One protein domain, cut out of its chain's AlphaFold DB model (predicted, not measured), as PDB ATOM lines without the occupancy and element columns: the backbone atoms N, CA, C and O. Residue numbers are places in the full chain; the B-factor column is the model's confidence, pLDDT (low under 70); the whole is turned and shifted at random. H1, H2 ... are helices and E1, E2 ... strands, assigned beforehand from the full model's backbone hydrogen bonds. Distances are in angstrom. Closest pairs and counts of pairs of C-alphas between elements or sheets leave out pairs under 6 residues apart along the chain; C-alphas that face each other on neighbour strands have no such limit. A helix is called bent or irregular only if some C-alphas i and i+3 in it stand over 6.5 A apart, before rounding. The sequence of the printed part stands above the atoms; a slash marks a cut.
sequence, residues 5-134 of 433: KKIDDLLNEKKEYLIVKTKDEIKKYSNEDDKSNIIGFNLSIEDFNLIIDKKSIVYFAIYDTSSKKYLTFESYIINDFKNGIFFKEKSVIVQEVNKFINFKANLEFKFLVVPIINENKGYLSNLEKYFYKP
ATOM      1  N   LYS A   5     157.425 128.959 143.322       84.06
ATOM      2  CA  LYS A   5     156.648 129.927 142.548       84.06
ATOM      3  C   LYS A   5     157.538 130.981 141.888       84.06
ATOM      4  O   LYS A   5     157.396 131.237 140.703       84.06
ATOM      5  N   LYS A   6     158.520 131.526 142.614       85.12
ATOM      6  CA  LYS A   6     159.457 132.522 142.058       85.12
ATOM      7  C   LYS A   6     160.321 131.959 140.935       85.12
ATOM      8  O   LYS A   6     160.714 132.699 140.043       85.12
ATOM      9  N   ILE A   7     160.658 130.674 141.003       85.38
ATOM     10  CA  ILE A   7     161.444 130.018 139.956       85.38
ATOM     11  C   ILE A   7     160.583 129.743 138.731       85.38
ATOM     12  O   ILE A   7     161.041 129.988 137.620       85.38
ATOM     13  N   ASP A   8     159.345 129.290 138.928       87.00
ATOM     14  CA  ASP A   8     158.386 129.162 137.835       87.00
ATOM     15  C   ASP A   8     158.146 130.514 137.155       87.00
ATOM     16  O   ASP A   8     158.188 130.580 135.932       87.00
ATOM     17  N   ASP A   9     157.965 131.592 137.924       89.00
ATOM     18  CA  ASP A   9     157.794 132.947 137.393       89.00
ATOM     19  C   ASP A   9     159.001 133.365 136.537       89.00
ATOM     20  O   ASP A   9     158.817 133.831 135.415       89.00
ATOM     21  N   LEU A  10     160.229 133.126 137.018       89.38
ATOM     22  CA  LEU A  10     161.451 133.416 136.260       89.38
ATOM     23  C   LEU A  10     161.531 132.587 134.978       89.38
ATOM     24  O   LEU A  10     161.675 133.157 133.909       89.38
ATOM     25  N   LEU A  11     161.387 131.260 135.052       88.88
ATOM     26  CA  LEU A  11     161.442 130.396 133.865       88.88
ATOM     27  C   LEU A  11     160.360 130.756 132.833       88.88
ATOM     28  O   LEU A  11     160.579 130.615 131.631       88.88
ATOM     29  N   ASN A  12     159.203 131.236 133.298       87.75
ATOM     30  CA  ASN A  12     158.076 131.611 132.456       87.75
ATOM     31  C   ASN A  12     158.166 133.035 131.876       87.75
ATOM     32  O   ASN A  12     157.425 133.341 130.943       87.75
ATOM     33  N   GLU A  13     159.041 133.901 132.393       88.88
ATOM     34  CA  GLU A  13     159.237 135.269 131.887       88.88
ATOM     35  C   GLU A  13     159.796 135.269 130.455       88.88
ATOM     36  O   GLU A  13     159.484 136.149 129.654       88.88
ATOM     37  N   LYS A  14     160.590 134.242 130.125       86.56
ATOM     38  CA  LYS A  14     161.189 134.007 128.808       86.56
ATOM     39  C   LYS A  14     160.916 132.592 128.303       86.56
ATOM     40  O   LYS A  14     161.846 131.836 128.021       86.56
ATOM     41  N   LYS A  15     159.634 132.214 128.202       85.81
ATOM     42  CA  LYS A  15     159.216 130.880 127.718       85.81
ATOM     43  C   LYS A  15     159.766 130.541 126.338       85.81
ATOM     44  O   LYS A  15     159.995 129.372 126.062       85.81
ATOM     45  N   GLU A  16     160.010 131.539 125.493       84.19
ATOM     46  CA  GLU A  16     160.624 131.355 124.177       84.19
ATOM     47  C   GLU A  16     162.045 130.754 124.244       84.19
ATOM     48  O   GLU A  16     162.525 130.185 123.267       84.19
ATOM     49  N   TYR A  17     162.702 130.855 125.403       85.88
ATOM     50  CA  TYR A  17     164.044 130.336 125.677       85.88
ATOM     51  C   TYR A  17     164.031 129.032 126.482       85.88
ATOM     52  O   TYR A  17     165.099 128.532 126.846       85.88
ATOM     53  N   LEU A  18     162.845 128.520 126.817       89.62
ATOM     54  CA  LEU A  18     162.646 127.401 127.726       89.62
ATOM     55  C   LEU A  18     162.269 126.133 126.962       89.62
ATOM     56  O   LEU A  18     161.266 126.089 126.257       89.62
ATOM     57  N   ILE A  19     163.008 125.064 127.228       90.19
ATOM     58  CA  ILE A  19     162.644 123.697 126.871       90.19
ATOM     59  C   ILE A  19     162.295 122.935 128.134       90.19
ATOM     60  O   ILE A  19     162.984 123.034 129.152       90.19
ATOM     61  N   VAL A  20     161.276 122.093 128.026       91.75
ATOM     62  CA  VAL A  20     160.977 121.065 129.016       91.75
ATOM     63  C   VAL A  20     161.094 119.710 128.334       91.75
ATOM     64  O   VAL A  20     160.425 119.465 127.335       91.75
ATOM     65  N   LYS A  21     161.956 118.840 128.862       91.25
ATOM     66  CA  LYS A  21     162.024 117.428 128.478       91.25
ATOM     67  C   LYS A  21     161.500 116.577 129.627       91.25
ATOM     68  O   LYS A  21     161.816 116.805 130.796       91.25
ATOM     69  N   THR A  22     160.711 115.576 129.296       91.69
ATOM     70  CA  THR A  22     160.284 114.534 130.223       91.69
ATOM     71  C   THR A  22     161.433 113.571 130.509       91.69
ATOM     72  O   THR A  22     162.394 113.434 129.747       91.69
ATOM     73  N   LYS A  23     161.314 112.847 131.617       89.19
ATOM     74  CA  LYS A  23     162.228 111.760 131.969       89.19
ATOM     75  C   LYS A  23     162.405 110.720 130.861       89.19
ATOM     76  O   LYS A  23     163.526 110.266 130.640       89.19
ATOM     77  N   ASP A  24     161.332 110.365 130.162       87.69
ATOM     78  CA  ASP A  24     161.383 109.362 129.097       87.69
ATOM     79  C   ASP A  24     162.123 109.880 127.860       87.69
ATOM     80  O   ASP A  24     162.837 109.122 127.208       87.69
ATOM     81  N   GLU A  25     162.033 111.179 127.566       88.81
ATOM     82  CA  GLU A  25     162.819 111.807 126.502       88.81
ATOM     83  C   GLU A  25     164.312 111.839 126.831       88.81
ATOM     84  O   GLU A  25     165.124 111.531 125.962       88.81
ATOM     85  N   ILE A  26     164.686 112.135 128.081       87.62
ATOM     86  CA  ILE A  26     166.093 112.111 128.513       87.62
ATOM     87  C   ILE A  26     166.655 110.681 128.511       87.62
ATOM     88  O   ILE A  26     167.797 110.468 128.111       87.62
ATOM     89  N   LYS A  27     165.854 109.671 128.872       86.38
ATOM     90  CA  LYS A  27     166.272 108.258 128.825       86.38
ATOM     91  C   LYS A  27     166.588 107.737 127.424       86.38
ATOM     92  O   LYS A  27     167.257 106.712 127.305       86.38
ATOM     93  N   LYS A  28     166.178 108.422 126.355       85.38
ATOM     94  CA  LYS A  28     166.590 108.051 124.988       85.38
ATOM     95  C   LYS A  28     168.098 108.207 124.764       85.38
ATOM     96  O   LYS A  28     168.625 107.609 123.839       85.38
ATOM     97  N   TYR A  29     168.781 108.964 125.623       83.88
ATOM     98  CA  TYR A  29     170.223 109.207 125.565       83.88
ATOM     99  C   TYR A  29     171.041 108.299 126.507       83.88
ATOM    100  O   TYR A  29     172.199 108.590 126.814       83.88
ATOM    101  N   SER A  30     170.431 107.225 127.019       80.19
ATOM    102  CA  SER A  30     171.129 106.232 127.847       80.19
ATOM    103  C   SER A  30     172.100 105.402 127.012       80.19
ATOM    104  O   SER A  30     171.887 105.228 125.813       80.19
ATOM    105  N   ASN A  31     173.122 104.835 127.653       73.25
ATOM    106  CA  ASN A  31     173.932 103.800 127.016       73.25
ATOM    107  C   ASN A  31     173.057 102.594 126.621       73.25
ATOM    108  O   ASN A  31     172.169 102.204 127.386       73.25
ATOM    109  N   GLU A  32     173.322 101.979 125.467       67.25
ATOM    110  CA  GLU A  32     172.650 100.740 125.057       67.25
ATOM    111  C   GLU A  32     172.958  99.593 126.034       67.25
ATOM    112  O   GLU A  32     172.051  98.834 126.387       67.25
ATOM    113  N   ASP A  33     174.194  99.548 126.548       63.88
ATOM    114  CA  ASP A  33     174.667  98.529 127.497       63.88
ATOM    115  C   ASP A  33     174.273  98.818 128.957       63.88
ATOM    116  O   ASP A  33     174.156  97.901 129.770       63.88
ATOM    117  N   ASP A  34     174.035 100.087 129.302       68.62
ATOM    118  CA  ASP A  34     173.633 100.518 130.643       68.62
ATOM    119  C   ASP A  34     172.553 101.604 130.571       68.62
ATOM    120  O   ASP A  34     172.808 102.810 130.654       68.62
ATOM    121  N   LYS A  35     171.299 101.150 130.467       64.31
ATOM    122  CA  LYS A  35     170.106 102.012 130.430       64.31
ATOM    123  C   LYS A  35     169.898 102.839 131.704       64.31
ATOM    124  O   LYS A  35     168.957 103.630 131.766       64.31
ATOM    125  N   SER A  36     170.712 102.623 132.739       65.50
ATOM    126  CA  SER A  36     170.647 103.372 133.989       65.50
ATOM    127  C   SER A  36     171.510 104.637 133.976       65.50
ATOM    128  O   SER A  36     171.362 105.456 134.887       65.50
ATOM    129  N   ASN A  37     172.344 104.837 132.946       79.50
ATOM    130  CA  ASN A  37     173.317 105.922 132.899       79.50
ATOM    131  C   ASN A  37     173.290 106.685 131.558       79.50
ATOM    132  O   ASN A  37     173.387 106.102 130.476       79.50
ATOM    133  N   ILE A  38     173.173 108.013 131.629       84.38
ATOM    134  CA  ILE A  38     173.237 108.922 130.478       84.38
ATOM    135  C   ILE A  38     174.704 109.267 130.204       84.38
ATOM    136  O   ILE A  38     175.373 109.853 131.057       84.38
ATOM    137  N   ILE A  39     175.198 108.941 129.003       81.25
ATOM    138  CA  ILE A  39     176.578 109.256 128.568       81.25
ATOM    139  C   ILE A  39     176.674 110.696 128.037       81.25
ATOM    140  O   ILE A  39     177.733 111.322 128.017       81.25
ATOM    141  N   GLY A  40     175.551 111.266 127.623       82.50
ATOM    142  CA  GLY A  40     175.467 112.644 127.175       82.50
ATOM    143  C   GLY A  40     174.246 112.854 126.308       82.50
ATOM    144  O   GLY A  40     173.695 111.903 125.766       82.50
ATOM    145  N   PHE A  41     173.814 114.099 126.173       84.50
ATOM    146  CA  PHE A  41     172.671 114.433 125.332       84.50
ATOM    147  C   PHE A  41     172.874 115.777 124.646       84.50
ATOM    148  O   PHE A  41     173.626 116.633 125.123       84.50
ATOM    149  N   ASN A  42     172.222 115.927 123.495       84.50
ATOM    150  CA  ASN A  42     172.271 117.138 122.690       84.50
ATOM    151  C   ASN A  42     170.934 117.879 122.782       84.50
ATOM    152  O   ASN A  42     169.884 117.248 122.657       84.50
ATOM    153  N   LEU A  43     170.984 119.195 122.964       84.00
ATOM    154  CA  LEU A  43     169.848 120.088 122.741       84.00
ATOM    155  C   LEU A  43     170.068 120.800 121.411       84.00
ATOM    156  O   LEU A  43     171.088 121.478 121.253       84.00
ATOM    157  N   SER A  44     169.156 120.631 120.455       79.06
ATOM    158  CA  SER A  44     169.275 121.293 119.158       79.06
ATOM    159  C   SER A  44     168.900 122.770 119.286       79.06
ATOM    160  O   SER A  44     168.211 123.174 120.220       79.06
ATOM    161  N   ILE A  45     169.356 123.598 118.343       75.75
ATOM    162  CA  ILE A  45     168.877 124.985 118.263       75.75
ATOM    163  C   ILE A  45     167.379 125.015 117.999       75.75
ATOM    164  O   ILE A  45     166.709 125.850 118.581       75.75
ATOM    165  N   GLU A  46     166.869 124.109 117.163       76.56
ATOM    166  CA  GLU A  46     165.453 124.034 116.786       76.56
ATOM    167  C   GLU A  46     164.536 123.758 117.978       76.56
ATOM    168  O   GLU A  46     163.375 124.159 117.963       76.56
ATOM    169  N   ASP A  47     165.053 123.111 119.027       76.38
ATOM    170  CA  ASP A  47     164.307 122.958 120.269       76.38
ATOM    171  C   ASP A  47     164.027 124.329 120.943       76.38
ATOM    172  O   ASP A  47     163.139 124.434 121.790       76.38
ATOM    173  N   PHE A  48     164.756 125.389 120.572       74.94
ATOM    174  CA  PHE A  48     164.559 126.764 121.027       74.94
ATOM    175  C   PHE A  48     164.078 127.657 119.870       74.94
ATOM    176  O   PHE A  48     164.621 127.638 118.769       74.94
ATOM    177  N   ASN A  49     163.105 128.537 120.115       68.69
ATOM    178  CA  ASN A  49     162.648 129.511 119.110       68.69
ATOM    179  C   ASN A  49     163.632 130.693 118.993       68.69
ATOM    180  O   ASN A  49     163.309 131.837 119.317       68.69
ATOM    181  N   LEU A  50     164.873 130.411 118.591       66.31
ATOM    182  CA  LEU A  50     166.011 131.299 118.789       66.31
ATOM    183  C   LEU A  50     167.064 131.179 117.679       66.31
ATOM    184  O   LEU A  50     167.570 130.100 117.396       66.31
ATOM    185  N   ILE A  51     167.491 132.322 117.137       58.38
ATOM    186  CA  ILE A  51     168.714 132.438 116.330       58.38
ATOM    187  C   ILE A  51     169.793 133.015 117.250       58.38
ATOM    188  O   ILE A  51     169.744 134.202 117.583       58.38
ATOM    189  N   ILE A  52     170.748 132.199 117.711       61.59
ATOM    190  CA  ILE A  52     171.780 132.656 118.654       61.59
ATOM    191  C   ILE A  52     173.182 132.515 118.058       61.59
ATOM    192  O   ILE A  52     173.789 131.452 118.095       61.59
ATOM    193  N   ASP A  53     173.735 133.656 117.647       65.38
ATOM    194  CA  ASP A  53     175.158 133.856 117.320       65.38
ATOM    195  C   ASP A  53     175.894 134.582 118.475       65.38
ATOM    196  O   ASP A  53     176.773 135.425 118.279       65.38
ATOM    197  N   LYS A  54     175.481 134.328 119.725       72.88
ATOM    198  CA  LYS A  54     175.950 135.039 120.931       72.88
ATOM    199  C   LYS A  54     176.328 134.060 122.048       72.88
ATOM    200  O   LYS A  54     175.733 132.994 122.195       72.88
ATOM    201  N   LYS A  55     177.261 134.479 122.913       81.94
ATOM    202  CA  LYS A  55     177.514 133.809 124.202       81.94
ATOM    203  C   LYS A  55     176.226 133.761 125.019       81.94
ATOM    204  O   LYS A  55     175.520 134.768 125.095       81.94
ATOM    205  N   SER A  56     175.964 132.628 125.656       86.25
ATOM    206  CA  SER A  56     174.706 132.364 126.359       86.25
ATOM    207  C   SER A  56     174.941 131.647 127.681       86.25
ATOM    208  O   SER A  56     176.007 131.075 127.913       86.25
ATOM    209  N   ILE A  57     173.950 131.687 128.565       87.81
ATOM    210  CA  ILE A  57     173.948 130.929 129.816       87.81
ATOM    211  C   ILE A  57     172.776 129.960 129.781       87.81
ATOM    212  O   ILE A  57     171.651 130.356 129.489       87.81
ATOM    213  N   VAL A  58     173.057 128.696 130.080       89.25
ATOM    214  CA  VAL A  58     172.047 127.667 130.310       89.25
ATOM    215  C   VAL A  58     171.723 127.649 131.788       89.25
ATOM    216  O   VAL A  58     172.621 127.495 132.611       89.25
ATOM    217  N   TYR A  59     170.447 127.749 132.114       91.00
ATOM    218  CA  TYR A  59     169.913 127.500 133.440       91.00
ATOM    219  C   TYR A  59     169.153 126.180 133.401       91.00
ATOM    220  O   TYR A  59     168.250 125.990 132.588       91.00
ATOM    221  N   PHE A  60     169.562 125.252 134.255       90.94
ATOM    222  CA  PHE A  60     169.041 123.896 134.325       90.94
ATOM    223  C   PHE A  60     168.288 123.698 135.637       90.94
ATOM    224  O   PHE A  60     168.765 124.116 136.691       90.94
ATOM    225  N   ALA A  61     167.130 123.043 135.580       91.50
ATOM    226  CA  ALA A  61     166.380 122.635 136.759       91.50
ATOM    227  C   ALA A  61     165.748 121.254 136.580       91.50
ATOM    228  O   ALA A  61     165.274 120.918 135.495       91.50
ATOM    229  N   ILE A  62     165.663 120.493 137.674       91.25
ATOM    230  CA  ILE A  62     164.878 119.252 137.730       91.25
ATOM    231  C   ILE A  62     163.671 119.491 138.628       91.25
ATOM    232  O   ILE A  62     163.830 119.826 139.805       91.25
ATOM    233  N   TYR A  63     162.477 119.313 138.075       91.62
ATOM    234  CA  TYR A  63     161.208 119.482 138.768       91.62
ATOM    235  C   TYR A  63     160.521 118.131 138.953       91.62
ATOM    236  O   TYR A  63     160.316 117.392 137.995       91.62
ATOM    237  N   ASP A  64     160.165 117.806 140.191       90.31
ATOM    238  CA  ASP A  64     159.315 116.666 140.505       90.31
ATOM    239  C   ASP A  64     157.854 117.115 140.474       90.31
ATOM    240  O   ASP A  64     157.384 117.845 141.354       90.31
ATOM    241  N   THR A  65     157.130 116.658 139.454       89.19
ATOM    242  CA  THR A  65     155.717 116.998 139.253       89.19
ATOM    243  C   THR A  65     154.816 116.373 140.314       89.19
ATOM    244  O   THR A  65     153.747 116.909 140.603       89.19
ATOM    245  N   SER A  66     155.258 115.280 140.948       87.50
ATOM    246  CA  SER A  66     154.495 114.572 141.980       87.50
ATOM    247  C   SER A  66     154.534 115.332 143.303       87.50
ATOM    248  O   SER A  66     153.499 115.565 143.924       87.50
ATOM    249  N   SER A  67     155.725 115.770 143.725       86.94
ATOM    250  CA  SER A  67     155.893 116.550 144.960       86.94
ATOM    251  C   SER A  67     155.760 118.064 144.770       86.94
ATOM    252  O   SER A  67     155.762 118.801 145.761       86.94
ATOM    253  N   LYS A  68     155.618 118.529 143.519       86.19
ATOM    254  CA  LYS A  68     155.577 119.941 143.105       86.19
ATOM    255  C   LYS A  68     156.780 120.746 143.598       86.19
ATOM    256  O   LYS A  68     156.649 121.904 144.000       86.19
ATOM    257  N   LYS A  69     157.956 120.121 143.605       88.00
ATOM    258  CA  LYS A  69     159.193 120.709 144.122       88.00
ATOM    259  C   LYS A  69     160.314 120.561 143.121       88.00
ATOM    260  O   LYS A  69     160.448 119.554 142.435       88.00
ATOM    261  N   TYR A  70     161.180 121.557 143.114       87.81
ATOM    262  CA  TYR A  70     162.442 121.461 142.413       87.81
ATOM    263  C   TYR A  70     163.483 120.713 143.242       87.81
ATOM    264  O   TYR A  70     163.684 121.012 144.422       87.81
ATOM    265  N   LEU A  71     164.155 119.760 142.601       87.19
ATOM    266  CA  LEU A  71     165.177 118.913 143.206       87.19
ATOM    267  C   LEU A  71     166.566 119.546 143.103       87.19
ATOM    268  O   LEU A  71     167.323 119.538 144.072       87.19
ATOM    269  N   THR A  72     166.890 120.138 141.951       87.56
ATOM    270  CA  THR A  72     168.195 120.765 141.708       87.56
ATOM    271  C   THR A  72     168.090 121.942 140.740       87.56
ATOM    272  O   THR A  72     167.116 122.048 139.990       87.56
ATOM    273  N   PHE A  73     169.096 122.819 140.790       86.94
ATOM    274  CA  PHE A  73     169.258 123.991 139.928       86.94
ATOM    275  C   PHE A  73     170.732 124.210 139.658       86.94
ATOM    276  O   PHE A  73     171.499 124.252 140.617       86.94
ATOM    277  N   GLU A  74     171.083 124.422 138.399       85.75
ATOM    278  CA  GLU A  74     172.454 124.688 137.981       85.75
ATOM    279  C   GLU A  74     172.484 125.754 136.885       85.75
ATOM    280  O   GLU A  74     171.492 125.978 136.183       85.75
ATOM    281  N   SER A  75     173.634 126.405 136.704       86.94
ATOM    282  CA  SER A  75     173.851 127.300 135.568       86.94
ATOM    283  C   SER A  75     175.209 127.085 134.904       86.94
ATOM    284  O   SER A  75     176.233 126.880 135.556       86.94
ATOM    285  N   TYR A  76     175.241 127.165 133.577       82.19
ATOM    286  CA  TYR A  76     176.420 126.858 132.772       82.19
ATOM    287  C   TYR A  76     176.614 127.886 131.656       82.19
ATOM    288  O   TYR A  76     175.677 128.219 130.940       82.19
ATOM    289  N   ILE A  77     177.834 128.411 131.509       81.81
ATOM    290  CA  ILE A  77     178.164 129.390 130.462       81.81
ATOM    291  C   ILE A  77     178.562 128.651 129.188       81.81
ATOM    292  O   ILE A  77     179.419 127.770 129.217       81.81
ATOM    293  N   ILE A  78     178.000 129.082 128.064       80.12
ATOM    294  CA  ILE A  78     178.292 128.551 126.737       80.12
ATOM    295  C   ILE A  78     178.833 129.664 125.851       80.12
ATOM    296  O   ILE A  78     178.263 130.752 125.745       80.12
ATOM    297  N   ASN A  79     179.978 129.383 125.230       70.50
ATOM    298  CA  ASN A  79     180.681 130.351 124.395       70.50
ATOM    299  C   ASN A  79     180.121 130.427 122.971       70.50
ATOM    300  O   ASN A  79     180.207 131.495 122.370       70.50
ATOM    301  N   ASP A  80     179.554 129.335 122.461       67.19
ATOM    302  CA  ASP A  80     178.983 129.260 121.120       67.19
ATOM    303  C   ASP A  80     177.810 128.266 121.101       67.19
ATOM    304  O   ASP A  80     177.963 127.130 121.551       67.19
ATOM    305  N   PHE A  81     176.642 128.716 120.639       70.94
ATOM    306  CA  PHE A  81     175.406 127.928 120.553       70.94
ATOM    307  C   PHE A  81     175.043 127.572 119.095       70.94
ATOM    308  O   PHE A  81     174.000 126.974 118.858       70.94
ATOM    309  N   LYS A  82     175.908 127.875 118.112       67.56
ATOM    310  CA  LYS A  82     175.632 127.752 116.664       67.56
ATOM    311  C   LYS A  82     175.152 126.394 116.154       67.56
ATOM    312  O   LYS A  82     174.538 126.363 115.097       67.56
ATOM    313  N   ASN A  83     175.414 125.301 116.872       68.62
ATOM    314  CA  ASN A  83     175.024 123.941 116.474       68.62
ATOM    315  C   ASN A  83     174.262 123.188 117.586       68.62
ATOM    316  O   ASN A  83     174.209 121.959 117.578       68.62
ATOM    317  N   GLY A  84     173.705 123.912 118.562       75.12
ATOM    318  CA  GLY A  84     173.107 123.331 119.765       75.12
ATOM    319  C   GLY A  84     174.115 123.121 120.899       75.12
ATOM    320  O   GLY A  84     175.231 123.648 120.870       75.12
ATOM    321  N   ILE A  85     173.716 122.371 121.930       79.75
ATOM    322  CA  ILE A  85     174.532 122.107 123.123       79.75
ATOM    323  C   ILE A  85     174.676 120.617 123.337       79.75
ATOM    324  O   ILE A  85     173.723 119.942 123.724       79.75
ATOM    325  N   PHE A  86     175.910 120.140 123.230       82.38
ATOM    326  CA  PHE A  86     176.248 118.790 123.636       82.38
ATOM    327  C   PHE A  86     176.752 118.753 125.082       82.38
ATOM    328  O   PHE A  86     177.847 119.238 125.392       82.38
ATOM    329  N   PHE A  87     175.971 118.135 125.969       84.06
ATOM    330  CA  PHE A  87     176.398 117.842 127.332       84.06
ATOM    331  C   PHE A  87     177.091 116.483 127.378       84.06
ATOM    332  O   PHE A  87     176.470 115.449 127.155       84.06
ATOM    333  N   LYS A  88     178.389 116.490 127.688       81.94
ATOM    334  CA  LYS A  88     179.194 115.271 127.869       81.94
ATOM    335  C   LYS A  88     178.903 114.608 129.215       81.94
ATOM    336  O   LYS A  88     178.526 115.298 130.161       81.94
ATOM    337  N   GLU A  89     179.223 113.323 129.332       77.38
ATOM    338  CA  GLU A  89     179.096 112.503 130.548       77.38
ATOM    339  C   GLU A  89     179.609 113.204 131.814       77.38
ATOM    340  O   GLU A  89     178.946 113.255 132.846       77.38
ATOM    341  N   LYS A  90     180.790 113.823 131.714       75.94
ATOM    342  CA  LYS A  90     181.456 114.503 132.836       75.94
ATOM    343  C   LYS A  90     180.924 115.910 133.123       75.94
ATOM    344  O   LYS A  90     181.471 116.597 133.982       75.94
ATOM    345  N   SER A  91     179.922 116.386 132.388       78.88
ATOM    346  CA  SER A  91     179.323 117.695 132.648       78.88
ATOM    347  C   SER A  91     178.473 117.656 133.917       78.88
ATOM    348  O   SER A  91     177.820 116.656 134.205       78.88
ATOM    349  N   VAL A  92     178.443 118.769 134.655       77.19
ATOM    350  CA  VAL A  92     177.641 118.896 135.887       77.19
ATOM    351  C   VAL A  92     176.168 118.573 135.620       77.19
ATOM    352  O   VAL A  92     175.542 117.875 136.404       77.19
ATOM    353  N   ILE A  93     175.633 119.005 134.475       83.12
ATOM    354  CA  ILE A  93     174.242 118.747 134.085       83.12
ATOM    355  C   ILE A  93     173.983 117.244 133.911       83.12
ATOM    356  O   ILE A  93     173.009 116.742 134.460       83.12
ATOM    357  N   VAL A  94     174.853 116.502 133.214       83.69
ATOM    358  CA  VAL A  94     174.678 115.045 133.041       83.69
ATOM    359  C   VAL A  94     174.862 114.301 134.363       83.69
ATOM    360  O   VAL A  94     174.085 113.401 134.669       83.69
ATOM    361  N   GLN A  95     175.813 114.724 135.196       84.12
ATOM    362  CA  GLN A  95     175.982 114.174 136.544       84.12
ATOM    363  C   GLN A  95     174.732 114.374 137.409       84.12
ATOM    364  O   GLN A  95     174.300 113.439 138.079       84.12
ATOM    365  N   GLU A  96     174.129 115.565 137.385       85.94
ATOM    366  CA  GLU A  96     172.873 115.835 138.087       85.94
ATOM    367  C   GLU A  96     171.723 115.001 137.512       85.94
ATOM    368  O   GLU A  96     170.987 114.383 138.273       85.94
ATOM    369  N   VAL A  97     171.597 114.895 136.187       87.94
ATOM    370  CA  VAL A  97     170.596 114.022 135.552       87.94
ATOM    371  C   VAL A  97     170.742 112.579 136.041       87.94
ATOM    372  O   VAL A  97     169.761 112.002 136.508       87.94
ATOM    373  N   ASN A  98     171.951 112.013 136.017       85.94
ATOM    374  CA  ASN A  98     172.205 110.622 136.405       85.94
ATOM    375  C   ASN A  98     171.871 110.330 137.874       85.94
ATOM    376  O   ASN A  98     171.418 109.230 138.189       85.94
ATOM    377  N   LYS A  99     171.985 111.320 138.770       85.75
ATOM    378  CA  LYS A  99     171.541 111.174 140.168       85.75
ATOM    379  C   LYS A  99     170.040 110.902 140.286       85.75
ATOM    380  O   LYS A  99     169.631 110.178 141.190       85.75
ATOM    381  N   PHE A 100     169.221 111.470 139.397       86.44
ATOM    382  CA  PHE A 100     167.758 111.454 139.523       86.44
ATOM    383  C   PHE A 100     167.038 110.627 138.449       86.44
ATOM    384  O   PHE A 100     165.886 110.245 138.654       86.44
ATOM    385  N   ILE A 101     167.682 110.292 137.327       85.38
ATOM    386  CA  ILE A 101     167.037 109.639 136.171       85.38
ATOM    387  C   ILE A 101     166.393 108.283 136.510       85.38
ATOM    388  O   ILE A 101     165.423 107.867 135.872       85.38
ATOM    389  N   ASN A 102     166.873 107.617 137.563       83.50
ATOM    390  CA  ASN A 102     166.366 106.326 138.031       83.50
ATOM    391  C   ASN A 102     165.348 106.426 139.180       83.50
ATOM    392  O   ASN A 102     164.803 105.409 139.608       83.50
ATOM    393  N   PHE A 103     165.034 107.628 139.671       83.69
ATOM    394  CA  PHE A 103     164.049 107.803 140.744       83.69
ATOM    395  C   PHE A 103     162.653 107.419 140.257       83.69
ATOM    396  O   PHE A 103     162.334 107.621 139.095       83.69
ATOM    397  N   LYS A 104     161.775 106.903 141.123       81.44
ATOM    398  CA  LYS A 104     160.395 106.549 140.725       81.44
ATOM    399  C   LYS A 104     159.503 107.760 140.411       81.44
ATOM    400  O   LYS A 104     158.444 107.579 139.827       81.44
ATOM    401  N   ALA A 105     159.922 108.965 140.789       83.25
ATOM    402  CA  ALA A 105     159.166 110.193 140.575       83.25
ATOM    403  C   ALA A 105     159.017 110.553 139.084       83.25
ATOM    404  O   ALA A 105     159.861 110.195 138.249       83.25
ATOM    405  N   ASN A 106     157.955 111.305 138.783       88.38
ATOM    406  CA  ASN A 106     157.744 111.933 137.483       88.38
ATOM    407  C   ASN A 106     158.550 113.233 137.419       88.38
ATOM    408  O   ASN A 106     158.236 114.207 138.104       88.38
ATOM    409  N   LEU A 107     159.609 113.220 136.610       91.69
ATOM    410  CA  LEU A 107     160.576 114.310 136.527       91.69
ATOM    411  C   LEU A 107     160.448 115.072 135.209       91.69
ATOM    412  O   LEU A 107     160.392 114.471 134.133       91.69
ATOM    413  N   GLU A 108     160.476 116.395 135.318       93.50
ATOM    414  CA  GLU A 108     160.642 117.336 134.216       93.50
ATOM    415  C   GLU A 108     162.022 117.987 134.298       93.50
ATOM    416  O   GLU A 108     162.434 118.502 135.341       93.50
ATOM    417  N   PHE A 109     162.728 117.987 133.175       91.94
ATOM    418  CA  PHE A 109     164.040 118.592 133.007       91.94
ATOM    419  C   PHE A 109     163.857 119.893 132.233       91.94
ATOM    420  O   PHE A 109     163.510 119.879 131.051       91.94
ATOM    421  N   LYS A 110     164.043 121.019 132.918       92.31
ATOM    422  CA  LYS A 110     163.826 122.359 132.372       92.31
ATOM    423  C   LYS A 110     165.167 122.986 132.000       92.31
ATOM    424  O   LYS A 110     166.059 123.076 132.845       92.31
ATOM    425  N   PHE A 111     165.293 123.431 130.753       90.94
ATOM    426  CA  PHE A 111     166.485 124.074 130.205       90.94
ATOM    427  C   PHE A 111     166.118 125.449 129.666       90.94
ATOM    428  O   PHE A 111     165.356 125.555 128.712       90.94
ATOM    429  N   LEU A 112     166.669 126.498 130.262       90.88
ATOM    430  CA  LEU A 112     166.479 127.874 129.824       90.88
ATOM    431  C   LEU A 112     167.801 128.418 129.275       90.88
ATOM    432  O   LEU A 112     168.782 128.479 130.014       90.88
ATOM    433  N   VAL A 113     167.838 128.839 128.009       89.12
ATOM    434  CA  VAL A 113     169.059 129.361 127.367       89.12
ATOM    435  C   VAL A 113     168.925 130.849 127.089       89.12
ATOM    436  O   VAL A 113     168.185 131.270 126.208       89.12
ATOM    437  N   VAL A 114     169.666 131.670 127.835       88.81
ATOM    438  CA  VAL A 114     169.550 133.131 127.757       88.81
ATOM    439  C   VAL A 114     170.813 133.738 127.139       88.81
ATOM    440  O   VAL A 114     171.903 133.557 127.695       88.81
ATOM    441  N   PRO A 115     170.708 134.498 126.032       86.69
ATOM    442  CA  PRO A 115     171.858 135.170 125.442       86.69
ATOM    443  C   PRO A 115     172.334 136.337 126.313       86.69
ATOM    444  O   PRO A 115     171.533 137.089 126.881       86.69
ATOM    445  N   ILE A 116     173.656 136.513 126.397       85.06
ATOM    446  CA  ILE A 116     174.321 137.554 127.195       85.06
ATOM    447  C   ILE A 116     174.330 138.868 126.403       85.06
ATOM    448  O   ILE A 116     175.336 139.264 125.812       85.06
ATOM    449  N   ILE A 117     173.177 139.533 126.385       84.50
ATOM    450  CA  ILE A 117     172.931 140.828 125.735       84.50
ATOM    451  C   ILE A 117     172.342 141.828 126.741       84.50
ATOM    452  O   ILE A 117     171.809 141.430 127.780       84.50
ATOM    453  N   ASN A 118     172.473 143.130 126.474       81.69
ATOM    454  CA  ASN A 118     172.101 144.174 127.437       81.69
ATOM    455  C   ASN A 118     170.604 144.165 127.779       81.69
ATOM    456  O   ASN A 118     170.255 144.438 128.927       81.69
ATOM    457  N   GLU A 119     169.749 143.790 126.828       85.38
ATOM    458  CA  GLU A 119     168.303 143.641 127.002       85.38
ATOM    459  C   GLU A 119     167.972 142.630 128.111       85.38
ATOM    460  O   GLU A 119     167.050 142.838 128.894       85.38
ATOM    461  N   ASN A 120     168.783 141.575 128.247       86.94
ATOM    462  CA  ASN A 120     168.579 140.508 129.226       86.94
ATOM    463  C   ASN A 120     169.292 140.762 130.565       86.94
ATOM    464  O   ASN A 120     169.255 139.908 131.446       86.94
ATOM    465  N   LYS A 121     169.962 141.905 130.762       83.38
ATOM    466  CA  LYS A 121     170.826 142.139 131.935       83.38
ATOM    467  C   LYS A 121     170.110 141.954 133.279       83.38
ATOM    468  O   LYS A 121     170.662 141.313 134.172       83.38
ATOM    469  N   GLY A 122     168.922 142.544 133.438       84.00
ATOM    470  CA  GLY A 122     168.146 142.439 134.681       84.00
ATOM    471  C   GLY A 122     167.690 141.003 134.948       84.00
ATOM    472  O   GLY A 122     167.843 140.495 136.057       84.00
ATOM    473  N   TYR A 123     167.228 140.334 133.894       89.38
ATOM    474  CA  TYR A 123     166.774 138.949 133.932       89.38
ATOM    475  C   TYR A 123     167.910 137.970 134.275       89.38
ATOM    476  O   TYR A 123     167.778 137.167 135.196       89.38
ATOM    477  N   LEU A 124     169.075 138.109 133.630       88.00
ATOM    478  CA  LEU A 124     170.278 137.321 133.921       88.00
ATOM    479  C   LEU A 124     170.733 137.483 135.378       88.00
ATOM    480  O   LEU A 124     171.016 136.490 136.037       88.00
ATOM    481  N   SER A 125     170.758 138.709 135.913       83.94
ATOM    482  CA  SER A 125     171.137 138.939 137.318       83.94
ATOM    483  C   SER A 125     170.173 138.252 138.296       83.94
ATOM    484  O   SER A 125     170.606 137.648 139.279       83.94
ATOM    485  N   ASN A 126     168.868 138.266 138.001       86.88
ATOM    486  CA  ASN A 126     167.886 137.533 138.797       86.88
ATOM    487  C   ASN A 126     168.097 136.015 138.711       86.88
ATOM    488  O   ASN A 126     168.090 135.355 139.748       86.88
ATOM    489  N   LEU A 127     168.329 135.461 137.519       89.19
ATOM    490  CA  LEU A 127     168.574 134.029 137.343       89.19
ATOM    491  C   LEU A 127     169.845 133.566 138.065       89.19
ATOM    492  O   LEU A 127     169.798 132.587 138.807       89.19
ATOM    493  N   GLU A 128     170.958 134.295 137.933       86.81
ATOM    494  CA  GLU A 128     172.215 133.984 138.630       86.81
ATOM    495  C   GLU A 128     172.038 133.932 140.152       86.81
ATOM    496  O   GLU A 128     172.619 133.077 140.812       86.81
ATOM    497  N   LYS A 129     171.191 134.787 140.733       82.25
ATOM    498  CA  LYS A 129     170.917 134.784 142.178       82.25
ATOM    499  C   LYS A 129     170.261 133.490 142.683       82.25
ATOM    500  O   LYS A 129     170.421 133.163 143.861       82.25
ATOM    501  N   TYR A 130     169.495 132.788 141.845       82.75
ATOM    502  CA  TYR A 130     168.735 131.597 142.251       82.75
ATOM    503  C   TYR A 130     169.310 130.283 141.715       82.75
ATOM    504  O   TYR A 130     169.230 129.267 142.406       82.75
ATOM    505  N   PHE A 131     169.876 130.300 140.508       84.75
ATOM    506  CA  PHE A 131     170.349 129.105 139.810       84.75
ATOM    507  C   PHE A 131     171.850 128.868 139.944       84.75
ATOM    508  O   PHE A 131     172.279 127.723 139.822       84.75
ATOM    509  N   TYR A 132     172.660 129.904 140.188       81.06
ATOM    510  CA  TYR A 132     174.083 129.682 140.413       81.06
ATOM    511  C   TYR A 132     174.301 129.130 141.820       81.06
ATOM    512  O   TYR A 132     173.995 129.778 142.826       81.06
ATOM    513  N   LYS A 133     174.841 127.916 141.891       73.88
ATOM    514  CA  LYS A 133     175.303 127.309 143.132       73.88
ATOM    515  C   LYS A 133     176.774 126.949 142.981       73.88
ATOM    516  O   LYS A 133     177.130 126.207 142.069       73.88
ATOM    517  N   PRO A 134     177.639 127.427 143.882       68.25
ATOM    518  CA  PRO A 134     179.021 126.984 143.908       68.25
ATOM    519  C   PRO A 134     179.085 125.474 144.175       68.25
ATOM    520  O   PRO A 134     178.597 124.997 145.205       68.25
TER     521      PRO A 134
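What this domain is: This is residues 5 to 134 of the 433 residues of an uncharacterized protein of Arcobacter sp. FW59 (UniProt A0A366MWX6). A twisted sheet of four strands, E1, E6, E3 and E4, has H1 and H4 packed over one face. H3 packs over the other face, with a small second sheet, E2 and E5, on the same side. The printed part has 130 residues with four named helices and six named strands, in the order H1 E1 H2 E2 E3 E4 E5 H3 E6 H4; the class is mixed, helices and strands. The large sheet, order E1 - E6 - E3 - E4, and the small one, E2 - E5, are antiparallel throughout. The whole is compact, with a radius of gyration of the C-alphas of 14.4 A and spans of 45 by 33 by 28 A.

How they stand to each other: H1, residues 5 to 13, is on the sheet formed by E1, residues 18 to 22, E6, residues 107 to 115, E3, residues 56 to 64, and E4, residues 69 to 78. Its height over the sheet is 9.5 A; it lies over E6, slantwise to the strands at 42 degrees on the local plane, and is only just not over E4, on which 2 of its C-alphas fall. E1 is an edge strand beside E6, with N 19 and O 111 2.8 A apart, within hydrogen-bond range. H2, residues 23 to 27, only grazes the sheet with its residues 23 to 26. E2, residues 40 to 43, pairs with E5, residues 85 to 88, through N 43 and O 85 at 2.9 A. E3 and E4 form a hairpin, with N 58 and O 76 at 2.8 A; E3 also pairs with E6, with N 59 and O 112 at 2.8 A. H3, residues 92 to 100, lies over E3 and E4 at a height over the sheet of 9.3 A, along the strands at 7 degrees to E3 on the local plane. The closest C-alphas of H3 and E2 are those of Val 94 and Gly 40, 6.4 A apart. H4, residues 118 to 131, is on the same face as H1, opposite to H3, at a height over the sheet of 9.5 A. H4 is irregular: C-alphas 119 and 122 are 7.8 A apart. H1 and H4 are close but not clearly touching, closest at the C-alphas of Leu 10 and Leu 127, 7.2 A. In H1 and H2 every O i to N i+4 pair is within hydrogen-bond range; in H3 4 of 5 are, in H4 7 of 10.

Where its parts are: H1 begins at C-alpha 5, (156.648, 129.927, 142.548). E3 measures 26.1 A from first to last C-alpha, E4 27.0 A, E6 26.2 A and H4 19.6 A. H4 ends at C-alpha 131, (170.349, 129.105, 139.810).

The domain as a whole: The two C-alphas farthest apart, those of Asp 33 and Asn 118, are 45.7 A apart. The printed part has no cut. The links H2 to E2 and E2 to E3 are long, 12 residues each. Mean pLDDT of the printed part is 82.9; it is under 70 at residues 32 to 36, 49 to 53, 80, 82 to 83 and 134.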